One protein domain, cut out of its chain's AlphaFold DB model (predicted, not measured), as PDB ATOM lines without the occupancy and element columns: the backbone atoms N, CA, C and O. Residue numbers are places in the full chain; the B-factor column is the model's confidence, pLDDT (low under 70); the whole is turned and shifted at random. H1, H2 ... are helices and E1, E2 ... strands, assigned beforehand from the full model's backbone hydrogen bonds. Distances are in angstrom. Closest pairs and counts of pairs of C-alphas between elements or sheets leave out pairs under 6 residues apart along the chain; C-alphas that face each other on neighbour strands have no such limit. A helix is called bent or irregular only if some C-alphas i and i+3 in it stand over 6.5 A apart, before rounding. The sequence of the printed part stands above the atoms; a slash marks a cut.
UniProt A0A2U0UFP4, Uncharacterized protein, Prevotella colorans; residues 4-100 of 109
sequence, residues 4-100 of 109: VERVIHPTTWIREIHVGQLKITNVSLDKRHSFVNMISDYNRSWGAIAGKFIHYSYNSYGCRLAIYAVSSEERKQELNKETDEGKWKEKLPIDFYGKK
ATOM      1  N   VAL A   4     212.453 160.617 126.362       95.50
ATOM      2  CA  VAL A   4     213.116 160.033 127.536       95.50
ATOM      3  C   VAL A   4     214.523 160.603 127.643       95.50
ATOM      4  O   VAL A   4     215.408 160.284 126.853       95.50
ATOM      5  N   GLU A   5     214.754 161.465 128.621       95.94
ATOM      6  CA  GLU A   5     216.028 162.146 128.801       95.94
ATOM      7  C   GLU A   5     217.047 161.254 129.514       95.94
ATOM      8  O   GLU A   5     216.743 160.570 130.498       95.94
ATOM      9  N   ARG A   6     218.304 161.310 129.061       93.56
ATOM     10  CA  ARG A   6     219.436 160.729 129.784       93.56
ATOM     11  C   ARG A   6     219.900 161.702 130.865       93.56
ATOM     12  O   ARG A   6     220.510 162.726 130.569       93.56
ATOM     13  N   VAL A   7     219.652 161.366 132.128       93.69
ATOM     14  CA  VAL A   7     219.982 162.236 133.264       93.69
ATOM     15  C   VAL A   7     221.307 161.828 133.902       93.69
ATOM     16  O   VAL A   7     221.416 160.774 134.522       93.69
ATOM     17  N   ILE A   8     222.314 162.694 133.769       90.75
ATOM     18  CA  ILE A   8     223.630 162.535 134.418       90.75
ATOM     19  C   ILE A   8     223.655 163.258 135.775       90.75
ATOM     20  O   ILE A   8     224.192 162.737 136.750       90.75
ATOM     21  N   HIS A   9     223.021 164.434 135.858       93.94
ATOM     22  CA  HIS A   9     222.969 165.272 137.060       93.94
ATOM     23  C   HIS A   9     221.510 165.548 137.471       93.94
ATOM     24  O   HIS A   9     220.920 166.528 137.009       93.94
ATOM     25  N   PRO A  10     220.909 164.711 138.342       93.44
ATOM     26  CA  PRO A  10     219.497 164.825 138.721       93.44
ATOM     27  C   PRO A  10     219.110 166.182 139.313       93.44
ATOM     28  O   PRO A  10     218.045 166.711 139.019       93.44
ATOM     29  N   THR A  11     219.990 166.783 140.113       94.06
ATOM     30  CA  THR A  11     219.746 168.090 140.737       94.06
ATOM     31  C   THR A  11     219.647 169.209 139.705       94.06
ATOM     32  O   THR A  11     218.735 170.028 139.786       94.06
ATOM     33  N   THR A  12     220.544 169.234 138.717       95.31
ATOM     34  CA  THR A  12     220.489 170.173 137.586       95.31
ATOM     35  C   THR A  12     219.225 169.947 136.768       95.31
ATOM     36  O   THR A  12     218.477 170.886 136.513       95.31
ATOM     37  N   TRP A  13     218.918 168.685 136.463       96.25
ATOM     38  CA  TRP A  13     217.733 168.303 135.699       96.25
ATOM     39  C   TRP A  13     216.420 168.796 136.330       96.25
ATOM     40  O   TRP A  13     215.573 169.360 135.633       96.25
ATOM     41  N   ILE A  14     216.299 168.656 137.657       96.19
ATOM     42  CA  ILE A  14     215.189 169.166 138.478       96.19
ATOM     43  C   ILE A  14     215.183 170.699 138.509       96.19
ATOM     44  O   ILE A  14     214.126 171.309 138.411       96.19
ATOM     45  N   ARG A  15     216.337 171.360 138.646       94.88
ATOM     46  CA  ARG A  15     216.399 172.829 138.756       94.88
ATOM     47  C   ARG A  15     216.095 173.550 137.449       94.88
ATOM     48  O   ARG A  15     215.546 174.649 137.493       94.88
ATOM     49  N   GLU A  16     216.437 172.964 136.310       95.00
ATOM     50  CA  GLU A  16     216.337 173.608 134.994       95.00
ATOM     51  C   GLU A  16     214.995 173.380 134.287       95.00
ATOM     52  O   GLU A  16     214.753 173.969 133.242       95.00
ATOM     53  N   ILE A  17     214.091 172.564 134.834       96.56
ATOM     54  CA  ILE A  17     212.740 172.417 134.270       96.56
ATOM     55  C   ILE A  17     211.956 173.738 134.331       96.56
ATOM     56  O   ILE A  17     211.974 174.430 135.351       96.56
ATOM     57  N   HIS A  18     211.251 174.103 133.263       97.06
ATOM     58  CA  HIS A  18     210.426 175.314 133.218       97.06
ATOM     59  C   HIS A  18     208.962 175.024 133.560       97.06
ATOM     60  O   HIS A  18     208.478 173.921 133.331       97.06
ATOM     61  N   VAL A  19     208.242 176.015 134.097       97.69
ATOM     62  CA  VAL A  19     206.795 175.897 134.352       97.69
ATOM     63  C   VAL A  19     206.071 175.492 133.063       97.69
ATOM     64  O   VAL A  19     206.339 176.048 132.001       97.69
ATOM     65  N   GLY A  20     205.171 174.514 133.159       96.88
ATOM     66  CA  GLY A  20     204.460 173.926 132.025       96.88
ATOM     67  C   GLY A  20     205.226 172.816 131.299       96.88
ATOM     68  O   GLY A  20     204.666 172.180 130.408       96.88
ATOM     69  N   GLN A  21     206.484 172.549 131.661       97.38
ATOM     70  CA  GLN A  21     207.296 171.518 131.022       97.38
ATOM     71  C   GLN A  21     207.103 170.156 131.697       97.38
ATOM     72  O   GLN A  21     207.142 170.045 132.923       97.38
ATOM     73  N   LEU A  22     206.962 169.117 130.871       97.38
ATOM     74  CA  LEU A  22     207.051 167.711 131.258       97.38
ATOM     75  C   LEU A  22     208.439 167.179 130.883       97.38
ATOM     76  O   LEU A  22     208.870 167.352 129.744       97.38
ATOM     77  N   LYS A  23     209.111 166.505 131.817       97.38
ATOM     78  CA  LYS A  23     210.343 165.752 131.547       97.38
ATOM     79  C   LYS A  23     210.208 164.320 132.040       97.38
ATOM     80  O   LYS A  23     209.586 164.076 133.075       97.38
ATOM     81  N   ILE A  24     210.807 163.377 131.317       97.69
ATOM     82  CA  ILE A  24     210.767 161.949 131.650       97.69
ATOM     83  C   ILE A  24     212.181 161.386 131.611       97.69
ATOM     84  O   ILE A  24     212.963 161.734 130.734       97.69
ATOM     85  N   THR A  25     212.517 160.506 132.548       97.25
ATOM     86  CA  THR A  25     213.784 159.770 132.541       97.25
ATOM     87  C   THR A  25     213.611 158.373 133.127       97.25
ATOM     88  O   THR A  25     212.708 158.129 133.934       97.25
ATOM     89  N   ASN A  26     214.488 157.450 132.739       96.81
ATOM     90  CA  ASN A  26     214.543 156.125 133.339       96.81
ATOM     91  C   ASN A  26     215.239 156.206 134.700       96.81
ATOM     92  O   ASN A  26     216.360 156.701 134.822       96.81
ATOM     93  N   VAL A  27     214.569 155.699 135.732       95.38
ATOM     94  CA  VAL A  27     215.070 155.648 137.107       95.38
ATOM     95  C   VAL A  27     214.805 154.248 137.621       95.38
ATOM     96  O   VAL A  27     213.657 153.819 137.692       95.38
ATOM     97  N   SER A  28     215.862 153.531 137.980       93.88
ATOM     98  CA  SER A  28     215.728 152.209 138.579       93.88
ATOM     99  C   SER A  28     215.056 152.292 139.952       93.88
ATOM    100  O   SER A  28     215.149 153.301 140.661       93.88
ATOM    101  N   LEU A  29     214.364 151.220 140.344       94.12
ATOM    102  CA  LEU A  29     213.551 151.196 141.561       94.12
ATOM    103  C   LEU A  29     214.352 151.520 142.832       94.12
ATOM    104  O   LEU A  29     213.852 152.235 143.699       94.12
ATOM    105  N   ASP A  30     215.602 151.066 142.913       94.50
ATOM    106  CA  ASP A  30     216.539 151.343 144.010       94.50
ATOM    107  C   ASP A  30     216.894 152.835 144.140       94.50
ATOM    108  O   ASP A  30     217.185 153.312 145.235       94.50
ATOM    109  N   LYS A  31     216.805 153.604 143.048       93.62
ATOM    110  CA  LYS A  31     217.105 155.046 143.020       93.62
ATOM    111  C   LYS A  31     215.872 155.929 143.163       93.62
ATOM    112  O   LYS A  31     216.017 157.140 143.344       93.62
ATOM    113  N   ARG A  32     214.664 155.353 143.120       95.06
ATOM    114  CA  ARG A  32     213.389 156.084 143.207       95.06
ATOM    115  C   ARG A  32     213.364 157.040 144.397       95.06
ATOM    116  O   ARG A  32     213.060 158.217 144.228       95.06
ATOM    117  N   HIS A  33     213.673 156.542 145.594       95.56
ATOM    118  CA  HIS A  33     213.595 157.349 146.813       95.56
ATOM    119  C   HIS A  33     214.570 158.524 146.800       95.56
ATOM    120  O   HIS A  33     214.193 159.618 147.208       95.56
ATOM    121  N   SER A  34     215.773 158.344 146.252       95.12
ATOM    122  CA  SER A  34     216.741 159.431 146.103       95.12
ATOM    123  C   SER A  34     216.196 160.557 145.224       95.12
ATOM    124  O   SER A  34     216.290 161.720 145.604       95.12
ATOM    125  N   PHE A  35     215.575 160.234 144.084       95.88
ATOM    126  CA  PHE A  35     214.950 161.241 143.217       95.88
ATOM    127  C   PHE A  35     213.776 161.947 143.897       95.88
ATOM    128  O   PHE A  35     213.687 163.172 143.845       95.88
ATOM    129  N   VAL A  36     212.897 161.189 144.556       94.81
ATOM    130  CA  VAL A  36     211.752 161.758 145.281       94.81
ATOM    131  C   VAL A  36     212.226 162.726 146.361       94.81
ATOM    132  O   VAL A  36     211.721 163.842 146.429       94.81
ATOM    133  N   ASN A  37     213.245 162.352 147.138       97.06
ATOM    134  CA  ASN A  37     213.809 163.221 148.169       97.06
ATOM    135  C   ASN A  37     214.394 164.505 147.569       97.06
ATOM    136  O   ASN A  37     214.105 165.584 148.071       97.06
ATOM    137  N   MET A  38     215.127 164.423 146.451       96.56
ATOM    138  CA  MET A  38     215.649 165.618 145.773       96.56
ATOM    139  C   MET A  38     214.535 166.568 145.310       96.56
ATOM    140  O   MET A  38     214.690 167.784 145.405       96.56
ATOM    141  N   ILE A  39     213.414 166.031 144.818       97.44
ATOM    142  CA  ILE A  39     212.251 166.829 144.402       97.44
ATOM    143  C   ILE A  39     211.572 167.463 145.620       97.44
ATOM    144  O   ILE A  39     211.258 168.653 145.602       97.44
ATOM    145  N   SER A  40     211.377 166.699 146.697       96.62
ATOM    146  CA  SER A  40     210.817 167.206 147.954       96.62
ATOM    147  C   SER A  40     211.682 168.314 148.558       96.62
ATOM    148  O   SER A  40     211.152 169.364 148.926       96.62
ATOM    149  N   ASP A  41     212.999 168.122 148.598       97.00
ATOM    150  CA  ASP A  41     213.957 169.118 149.078       97.00
ATOM    151  C   ASP A  41     213.955 170.364 148.188       97.00
ATOM    152  O   ASP A  41     213.937 171.485 148.696       97.00
ATOM    153  N   TYR A  42     213.895 170.198 146.861       97.19
ATOM    154  CA  TYR A  42     213.749 171.321 145.936       97.19
ATOM    155  C   TYR A  42     212.478 172.128 146.225       97.19
ATOM    156  O   TYR A  42     212.555 173.340 146.427       97.19
ATOM    157  N   ASN A  43     211.319 171.472 146.298       97.31
ATOM    158  CA  ASN A  43     210.039 172.141 146.535       97.31
ATOM    159  C   ASN A  43     210.020 172.874 147.881       97.31
ATOM    160  O   ASN A  43     209.524 173.997 147.959       97.31
ATOM    161  N   ARG A  44     210.589 172.266 148.928       95.75
ATOM    162  CA  ARG A  44     210.654 172.848 150.272       95.75
ATOM    163  C   ARG A  44     211.624 174.025 150.360       95.75
ATOM    164  O   ARG A  44     211.288 175.031 150.977       95.75
ATOM    165  N   SER A  45     212.830 173.891 149.810       93.69
ATOM    166  CA  SER A  45     213.908 174.871 150.002       93.69
ATOM    167  C   SER A  45     213.952 175.956 148.931       93.69
ATOM    168  O   SER A  45     214.360 177.075 149.223       93.69
ATOM    169  N   TRP A  46     213.562 175.634 147.699       93.94
ATOM    170  CA  TRP A  46     213.740 176.504 146.536       93.94
ATOM    171  C   TRP A  46     212.450 176.812 145.790       93.94
ATOM    172  O   TRP A  46     212.422 177.819 145.091       93.94
ATOM    173  N   GLY A  47     211.394 176.007 145.933       93.75
ATOM    174  CA  GLY A  47     210.194 176.140 145.104       93.75
ATOM    175  C   GLY A  47     209.562 177.534 145.163       93.75
ATOM    176  O   GLY A  47     209.342 178.167 144.132       93.75
ATOM    177  N   ALA A  48     209.390 178.072 146.375       92.75
ATOM    178  CA  ALA A  48     208.859 179.421 146.577       92.75
ATOM    179  C   ALA A  48     209.789 180.523 146.033       92.75
ATOM    180  O   ALA A  48     209.318 181.472 145.415       92.75
ATOM    181  N   ILE A  49     211.108 180.383 146.220       94.12
ATOM    182  CA  ILE A  49     212.112 181.354 145.746       94.12
ATOM    183  C   ILE A  49     212.177 181.359 144.215       94.12
ATOM    184  O   ILE A  49     212.249 182.412 143.592       94.12
ATOM    185  N   ALA A  50     212.140 180.176 143.604       94.25
ATOM    186  CA  ALA A  50     212.189 179.991 142.160       94.25
ATOM    187  C   ALA A  50     210.831 180.218 141.475       94.25
ATOM    188  O   ALA A  50     210.750 180.154 140.248       94.25
ATOM    189  N   GLY A  51     209.763 180.434 142.247       96.19
ATOM    190  CA  GLY A  51     208.415 180.637 141.736       96.19
ATOM    191  C   GLY A  51     207.773 179.393 141.105       96.19
ATOM    192  O   GLY A  51     206.716 179.527 140.482       96.19
ATOM    193  N   LYS A  52     208.359 178.198 141.264       96.81
ATOM    194  CA  LYS A  52     207.914 176.956 140.615       96.81
ATOM    195  C   LYS A  52     207.989 175.749 141.543       96.81
ATOM    196  O   LYS A  52     208.926 175.616 142.322       96.81
ATOM    197  N   PHE A  53     207.035 174.838 141.403       97.94
ATOM    198  CA  PHE A  53     206.969 173.587 142.158       97.94
ATOM    199  C   PHE A  53     206.944 172.403 141.204       97.94
ATOM    200  O   PHE A  53     206.477 172.518 140.076       97.94
ATOM    201  N   ILE A  54     207.483 171.272 141.645       98.12
ATOM    202  CA  ILE A  54     207.664 170.086 140.815       98.12
ATOM    203  C   ILE A  54     206.766 168.969 141.325       98.12
ATOM    204  O   ILE A  54     206.942 168.473 142.440       98.12
ATOM    205  N   HIS A  55     205.847 168.550 140.468       98.06
ATOM    206  CA  HIS A  55     205.108 167.306 140.599       98.06
ATOM    207  C   HIS A  55     205.898 166.152 140.018       98.06
ATOM    208  O   HIS A  55     206.724 166.338 139.122       98.06
ATOM    209  N   TYR A  56     205.624 164.945 140.502       97.62
ATOM    210  CA  TYR A  56     206.249 163.746 139.968       97.62
ATOM    211  C   TYR A  56     205.295 162.555 139.927       97.62
ATOM    212  O   TYR A  56     204.355 162.444 140.715       97.62
ATOM    213  N   SER A  57     205.568 161.633 139.010       97.56
ATOM    214  CA  SER A  57     204.937 160.318 138.950       97.56
ATOM    215  C   SER A  57     205.987 159.281 138.589       97.56
ATOM    216  O   SER A  57     206.797 159.497 137.689       97.56
ATOM    217  N   TYR A  58     205.991 158.161 139.302       97.50
ATOM    218  CA  TYR A  58     206.936 157.075 139.075       97.50
ATOM    219  C   TYR A  58     206.180 155.810 138.679       97.50
ATOM    220  O   TYR A  58     205.304 155.358 139.416       97.50
ATOM    221  N   ASN A  59     206.546 155.220 137.544       96.75
ATOM    222  CA  ASN A  59     206.075 153.903 137.142       96.75
ATOM    223  C   ASN A  59     207.091 152.846 137.602       96.75
ATOM    224  O   ASN A  59     208.199 152.756 137.072       96.75
ATOM    225  N   SER A  60     206.686 152.023 138.571       93.62
ATOM    226  CA  SER A  60     207.517 150.955 139.133       93.62
ATOM    227  C   SER A  60     207.686 149.741 138.232       93.62
ATOM    228  O   SER A  60     208.653 149.011 138.413       93.62
ATOM    229  N   TYR A  61     206.776 149.512 137.284       91.56
ATOM    230  CA  TYR A  61     206.894 148.404 136.338       91.56
ATOM    231  C   TYR A  61     207.878 148.729 135.220       91.56
ATOM    232  O   TYR A  61     208.681 147.889 134.842       91.56
ATOM    233  N   GLY A  62     207.799 149.954 134.708       93.25
ATOM    234  CA  GLY A  62     208.601 150.426 133.588       93.25
ATOM    235  C   GLY A  62     209.855 151.209 133.978       93.25
ATOM    236  O   GLY A  62     210.452 151.811 133.088       93.25
ATOM    237  N   CYS A  63     210.186 151.262 135.276       95.19
ATOM    238  CA  CYS A  63     211.334 151.960 135.875       95.19
ATOM    239  C   CYS A  63     211.590 153.367 135.308       95.19
ATOM    240  O   CYS A  63     212.688 153.685 134.845       95.19
ATOM    241  N   ARG A  64     210.568 154.231 135.339       95.44
ATOM    242  CA  ARG A  64     210.664 155.610 134.830       95.44
ATOM    243  C   ARG A  64     209.975 156.620 135.731       95.44
ATOM    244  O   ARG A  64     208.974 156.324 136.388       95.44
ATOM    245  N   LEU A  65     210.517 157.828 135.725       97.56
ATOM    246  CA  LEU A  65     210.050 158.979 136.476       97.56
ATOM    247  C   LEU A  65     209.656 160.081 135.496       97.56
ATOM    248  O   LEU A  65     210.458 160.476 134.651       97.56
ATOM    249  N   ALA A  66     208.447 160.602 135.652       97.81
ATOM    250  CA  ALA A  66     208.036 161.861 135.060       97.81
ATOM    251  C   ALA A  66     208.056 162.956 136.121       97.81
ATOM    252  O   ALA A  66     207.636 162.723 137.259       97.81
ATOM    253  N   ILE A  67     208.495 164.147 135.726       98.12
ATOM    254  CA  ILE A  67     208.353 165.369 136.511       98.12
ATOM    255  C   ILE A  67     207.658 166.445 135.684       98.12
ATOM    256  O   ILE A  67     207.873 166.549 134.476       98.12
ATOM    257  N   TYR A  68     206.843 167.257 136.343       98.25
ATOM    258  CA  TYR A  68     206.132 168.365 135.721       98.25
ATOM    259  C   TYR A  68     206.205 169.590 136.620       98.25
ATOM    260  O   TYR A  68     205.996 169.479 137.827       98.25
ATOM    261  N   ALA A  69     206.518 170.750 136.049       98.06
ATOM    262  CA  ALA A  69     206.642 171.974 136.828       98.06
ATOM    263  C   ALA A  69     205.396 172.854 136.721       98.06
ATOM    264  O   ALA A  69     204.947 173.190 135.627       98.06
ATOM    265  N   VAL A  70     204.894 173.286 137.873       97.94
ATOM    266  CA  VAL A  70     203.756 174.197 138.021       97.94
ATOM    267  C   VAL A  70     204.212 175.536 138.580       97.94
ATOM    268  O   VAL A  70     205.244 175.639 139.250       97.94
ATOM    269  N   SER A  71     203.441 176.583 138.296       97.50
ATOM    270  CA  SER A  71     203.684 177.904 138.876       97.50
ATOM    271  C   SER A  71     203.350 177.924 140.370       97.50
ATOM    272  O   SER A  71     202.604 177.084 140.873       97.50
ATOM    273  N   SER A  72     203.861 178.922 141.092       96.19
ATOM    274  CA  SER A  72     203.457 179.152 142.488       96.19
ATOM    275  C   SER A  72     201.965 179.429 142.644       96.19
ATOM    276  O   SER A  72     201.402 179.107 143.683       96.19
ATOM    277  N   GLU A  73     201.333 180.032 141.637       96.12
ATOM    278  CA  GLU A  73     199.902 180.326 141.676       96.12
ATOM    279  C   GLU A  73     199.070 179.053 141.518       96.12
ATOM    280  O   GLU A  73     198.220 178.768 142.354       96.12
ATOM    281  N   GLU A  74     199.405 178.223 140.527       96.06
ATOM    282  CA  GLU A  74     198.790 176.902 140.346       96.06
ATOM    283  C   GLU A  74     198.982 176.039 141.600       96.06
ATOM    284  O   GLU A  74     198.025 175.451 142.097       96.06
ATOM    285  N   ARG A  75     200.176 176.068 142.213       95.69
ATOM    286  CA  ARG A  75     200.419 175.352 143.470       95.69
ATOM    287  C   ARG A  75     199.528 175.833 144.619       95.69
ATOM    288  O   ARG A  75     199.102 175.020 145.436       95.69
ATOM    289  N   LYS A  76     199.252 177.135 144.733       95.81
ATOM    290  CA  LYS A  76     198.337 177.654 145.767       95.81
ATOM    291  C   LYS A  76     196.908 177.173 145.532       95.81
ATOM    292  O   LYS A  76     196.265 176.746 146.486       95.81
ATOM    293  N   GLN A  77     196.447 177.197 144.284       96.19
ATOM    294  CA  GLN A  77     195.119 176.705 143.907       96.19
ATOM    295  C   GLN A  77     194.958 175.215 144.242       96.19
ATOM    296  O   GLN A  77     193.950 174.824 144.829       96.19
ATOM    297  N   GLU A  78     195.981 174.397 143.976       95.00
ATOM    298  CA  GLU A  78     196.002 172.978 144.360       95.00
ATOM    299  C   GLU A  78     195.898 172.797 145.881       95.00
ATOM    300  O   GLU A  78     195.097 172.000 146.369       95.00
ATOM    301  N   LEU A  79     196.680 173.562 146.656       93.19
ATOM    302  CA  LEU A  79     196.662 173.504 148.124       93.19
ATOM    303  C   LEU A  79     195.312 173.950 148.708       93.19
ATOM    304  O   LEU A  79     194.868 173.398 149.719       93.19
ATOM    305  N   ASN A  80     194.642 174.897 148.051       95.69
ATOM    306  CA  ASN A  80     193.288 175.340 148.383       95.69
ATOM    307  C   ASN A  80     192.192 174.395 147.860       95.69
ATOM    308  O   ASN A  80     191.019 174.609 148.160       95.69
ATOM    309  N   LYS A  81     192.556 173.336 147.118       92.50
ATOM    310  CA  LYS A  81     191.638 172.386 146.465       92.50
ATOM    311  C   LYS A  81     190.723 173.033 145.418       92.50
ATOM    312  O   LYS A  81     189.634 172.531 145.148       92.50
ATOM    313  N   GLU A  82     191.163 174.141 144.833       92.75
ATOM    314  CA  GLU A  82     190.485 174.826 143.725       92.75
ATOM    315  C   GLU A  82     190.772 174.132 142.385       92.75
ATOM    316  O   GLU A  82     189.962 174.182 141.458       92.75
ATOM    317  N   THR A  83     191.914 173.447 142.293       90.88
ATOM    318  CA  THR A  83     192.336 172.646 141.142       90.88
ATOM    319  C   THR A  83     192.803 171.260 141.585       90.88
ATOM    320  O   THR A  83     193.225 171.054 142.724       90.88
ATOM    321  N   ASP A  84     192.704 170.282 140.681       90.38
ATOM    322  CA  ASP A  84     193.190 168.922 140.920       90.38
ATOM    323  C   ASP A  84     194.709 168.835 140.695       90.38
ATOM    324  O   ASP A  84     195.182 168.946 139.561       90.38
ATOM    325  N   GLU A  85     195.461 168.564 141.767       88.94
ATOM    326  CA  GLU A  85     196.907 168.287 141.748       88.94
ATOM    327  C   GLU A  85     197.267 167.117 140.811       88.94
ATOM    328  O   GLU A  85     198.386 167.020 140.312       88.94
ATOM    329  N   GLY A  86     196.330 166.206 140.537       92.31
ATOM    330  CA  GLY A  86     196.501 165.085 139.621       92.31
ATOM    331  C   GLY A  86     196.360 165.435 138.140       92.31
ATOM    332  O   GLY A  86     196.834 164.661 137.305       92.31
ATOM    333  N   LYS A  87     195.776 166.589 137.790       94.06
ATOM    334  CA  LYS A  87     195.393 166.932 136.409       94.06
ATOM    335  C   LYS A  87     196.567 166.948 135.435       94.06
ATOM    336  O   LYS A  87     196.422 166.621 134.261       94.06
ATOM    337  N   TRP A  88     197.769 167.297 135.891       95.44
ATOM    338  CA  TRP A  88     198.945 167.283 135.017       95.44
ATOM    339  C   TRP A  88     199.277 165.884 134.483       95.44
ATOM    340  O   TRP A  88     199.918 165.792 133.438       95.44
ATOM    341  N   LYS A  89     198.826 164.805 135.142       96.19
ATOM    342  CA  LYS A  89     199.051 163.425 134.686       96.19
ATOM    343  C   LYS A  89     198.379 163.128 133.348       96.19
ATOM    344  O   LYS A  89     198.833 162.221 132.665       96.19
ATOM    345  N   GLU A  90     197.380 163.911 132.939       94.88
ATOM    346  CA  GLU A  90     196.786 163.856 131.592       94.88
ATOM    347  C   GLU A  90     197.789 164.220 130.484       94.88
ATOM    348  O   GLU A  90     197.544 163.946 129.317       94.88
ATOM    349  N   LYS A  91     198.924 164.842 130.838       94.62
ATOM    350  CA  LYS A  91     200.016 165.175 129.911       94.62
ATOM    351  C   LYS A  91     201.021 164.037 129.740       94.62
ATOM    352  O   LYS A  91     201.936 164.165 128.932       94.62
ATOM    353  N   LEU A  92     200.932 162.990 130.562       96.38
ATOM    354  CA  LEU A  92     201.820 161.839 130.455       96.38
ATOM    355  C   LEU A  92     201.487 161.042 129.194       96.38
ATOM    356  O   LEU A  92     200.308 160.946 128.857       96.38
ATOM    357  N   PRO A  93     202.492 160.399 128.576       95.31
ATOM    358  CA  PRO A  93     202.233 159.478 127.487       95.31
ATOM    359  C   PRO A  93     201.254 158.376 127.869       95.31
ATOM    360  O   PRO A  93     201.235 157.914 129.018       95.31
ATOM    361  N   ILE A  94     200.468 157.919 126.900       93.44
ATOM    362  CA  ILE A  94     199.390 156.940 127.094       93.44
ATOM    363  C   ILE A  94     199.942 155.641 127.692       93.44
ATOM    364  O   ILE A  94     199.328 155.033 128.572       93.44
ATOM    365  N   ASP A  95     201.130 155.224 127.259       93.56
ATOM    366  CA  ASP A  95     201.806 154.019 127.728       93.56
ATOM    367  C   ASP A  95     202.786 154.278 128.888       93.56
ATOM    368  O   ASP A  95     203.536 153.377 129.275       93.56
ATOM    369  N   PHE A  96     202.754 155.464 129.516       96.00
ATOM    370  CA  PHE A  96     203.665 155.827 130.608       96.00
ATOM    371  C   PHE A  96     203.661 154.809 131.753       96.00
ATOM    372  O   PHE A  96     204.725 154.473 132.274       96.00
ATOM    373  N   TYR A  97     202.486 154.294 132.134       95.81
ATOM    374  CA  TYR A  97     202.322 153.286 133.194       95.81
ATOM    375  C   TYR A  97     202.460 151.835 132.696       95.81
ATOM    376  O   TYR A  97     202.231 150.888 133.450       95.81
ATOM    377  N   GLY A  98     202.841 151.642 131.432       94.62
ATOM    378  CA  GLY A  98     203.083 150.338 130.833       94.62
ATOM    379  C   GLY A  98     204.306 149.626 131.416       94.62
ATOM    380  O   GLY A  98     205.192 150.227 132.023       94.62
ATOM    381  N   LYS A  99     204.365 148.306 131.217       92.69
ATOM    382  CA  LYS A  99     205.487 147.470 131.682       92.69
ATOM    383  C   LYS A  99     206.685 147.482 130.731       92.69
ATOM    384  O   LYS A  99     207.790 147.171 131.152       92.69
ATOM    385  N   LYS A 100     206.455 147.784 129.450       91.38
ATOM    386  CA  LYS A 100     207.492 147.764 128.413       91.38
ATOM    387  C   LYS A 100     208.522 148.842 128.716       91.38
ATOM    388  O   LYS A 100     208.132 150.000 128.793       91.38
TER     389      LYS A 100
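AT A GLANCE: This is residues 4 to 100 of the 109 residues of an uncharacterized protein of Prevotella colorans (UniProt A0A2U0UFP4). A three-stranded sheet has the long helix H2 running along one face, with the short helix H1 beside it on that face. H3 packs at one end of the sheet; from there the backbone folds back through the short H4, past the sheet on the side away from H2. The 97 printed residues hold four named helices and three named strands in the order H1 E1 H2 E2 E3 H3 H4, with strand order E1 E3 E2, antiparallel throughout. The class is mixed, helices and strands; the whole is compact, with a radius of gyration of the C-alphas of 13.1 A and spans of 36, 27 and 19 A.

HOW THE PARTS SIT: Start at residues 4 to 5, which pair parallel with residues 24 to 25 of strand E1, residues 22 to 26. Next come H1, residues 10 to 15, and, after E1, H2, residues 29 to 50. H1 and H2 touch at a shallow tilt of 24 degrees, the same way, closest at the C-alphas of Thr 11 and Met 38, 6.9 A; H2 touches H1 with residues 35 to 42 alone. Look next for the hairpin of E2, residues 52 to 59, and E3, residues 64 to 71, where N 55 and O 68 are within hydrogen-bond range at 2.8 A. E3 also pairs antiparallel with E1, N 23 to O 67 at 2.9 A. E1, H2 and E2 form a split strand-helix-strand unit, two strands running the same way with E3 between them, and its crossover is right-handed. H1 and H2 lie on the same face, making two layers, helices over a sheet: H2 is over E3 and E2 at a height of 9.4 A, along the strands, and its closest C-alphas to E2 are Gly 47 and Phe 53, 5.1 A. H3, residues 72 to 79, only grazes the sheet with residues 72 to 75. H4, residues 87 to 91, only grazes it with residues 88 to 91; H2 and H4 are apart. Every O i to N i+4 pair is within hydrogen-bond range in H1 and H3, but 14 of 18 in H2 and 0 of 1 in H4, where 2 of 2 O i to N i+3 pairs are.

IN THESE COORDINATES: Find C-alpha 10 at (219.497, 164.825, 138.721), where H1 begins. From C-alpha 29 at (213.551, 151.196, 141.561), H2 runs 28.8 A; it has a kink of 46 degrees near residue 44 and is irregular, with C-alphas 45 and 48 7.6 A apart. E2 spans 23.4 A and E3 23.7 A. H4 ends at C-alpha 91, (200.016, 165.175, 129.911).

THE WHOLE: The C-alphas farthest apart, of Ile 49 and Lys 100, are 38.1 A apart. The printed part has no cut and no long link between named elements. Its mean pLDDT is 95.3, and no printed residue is under 70.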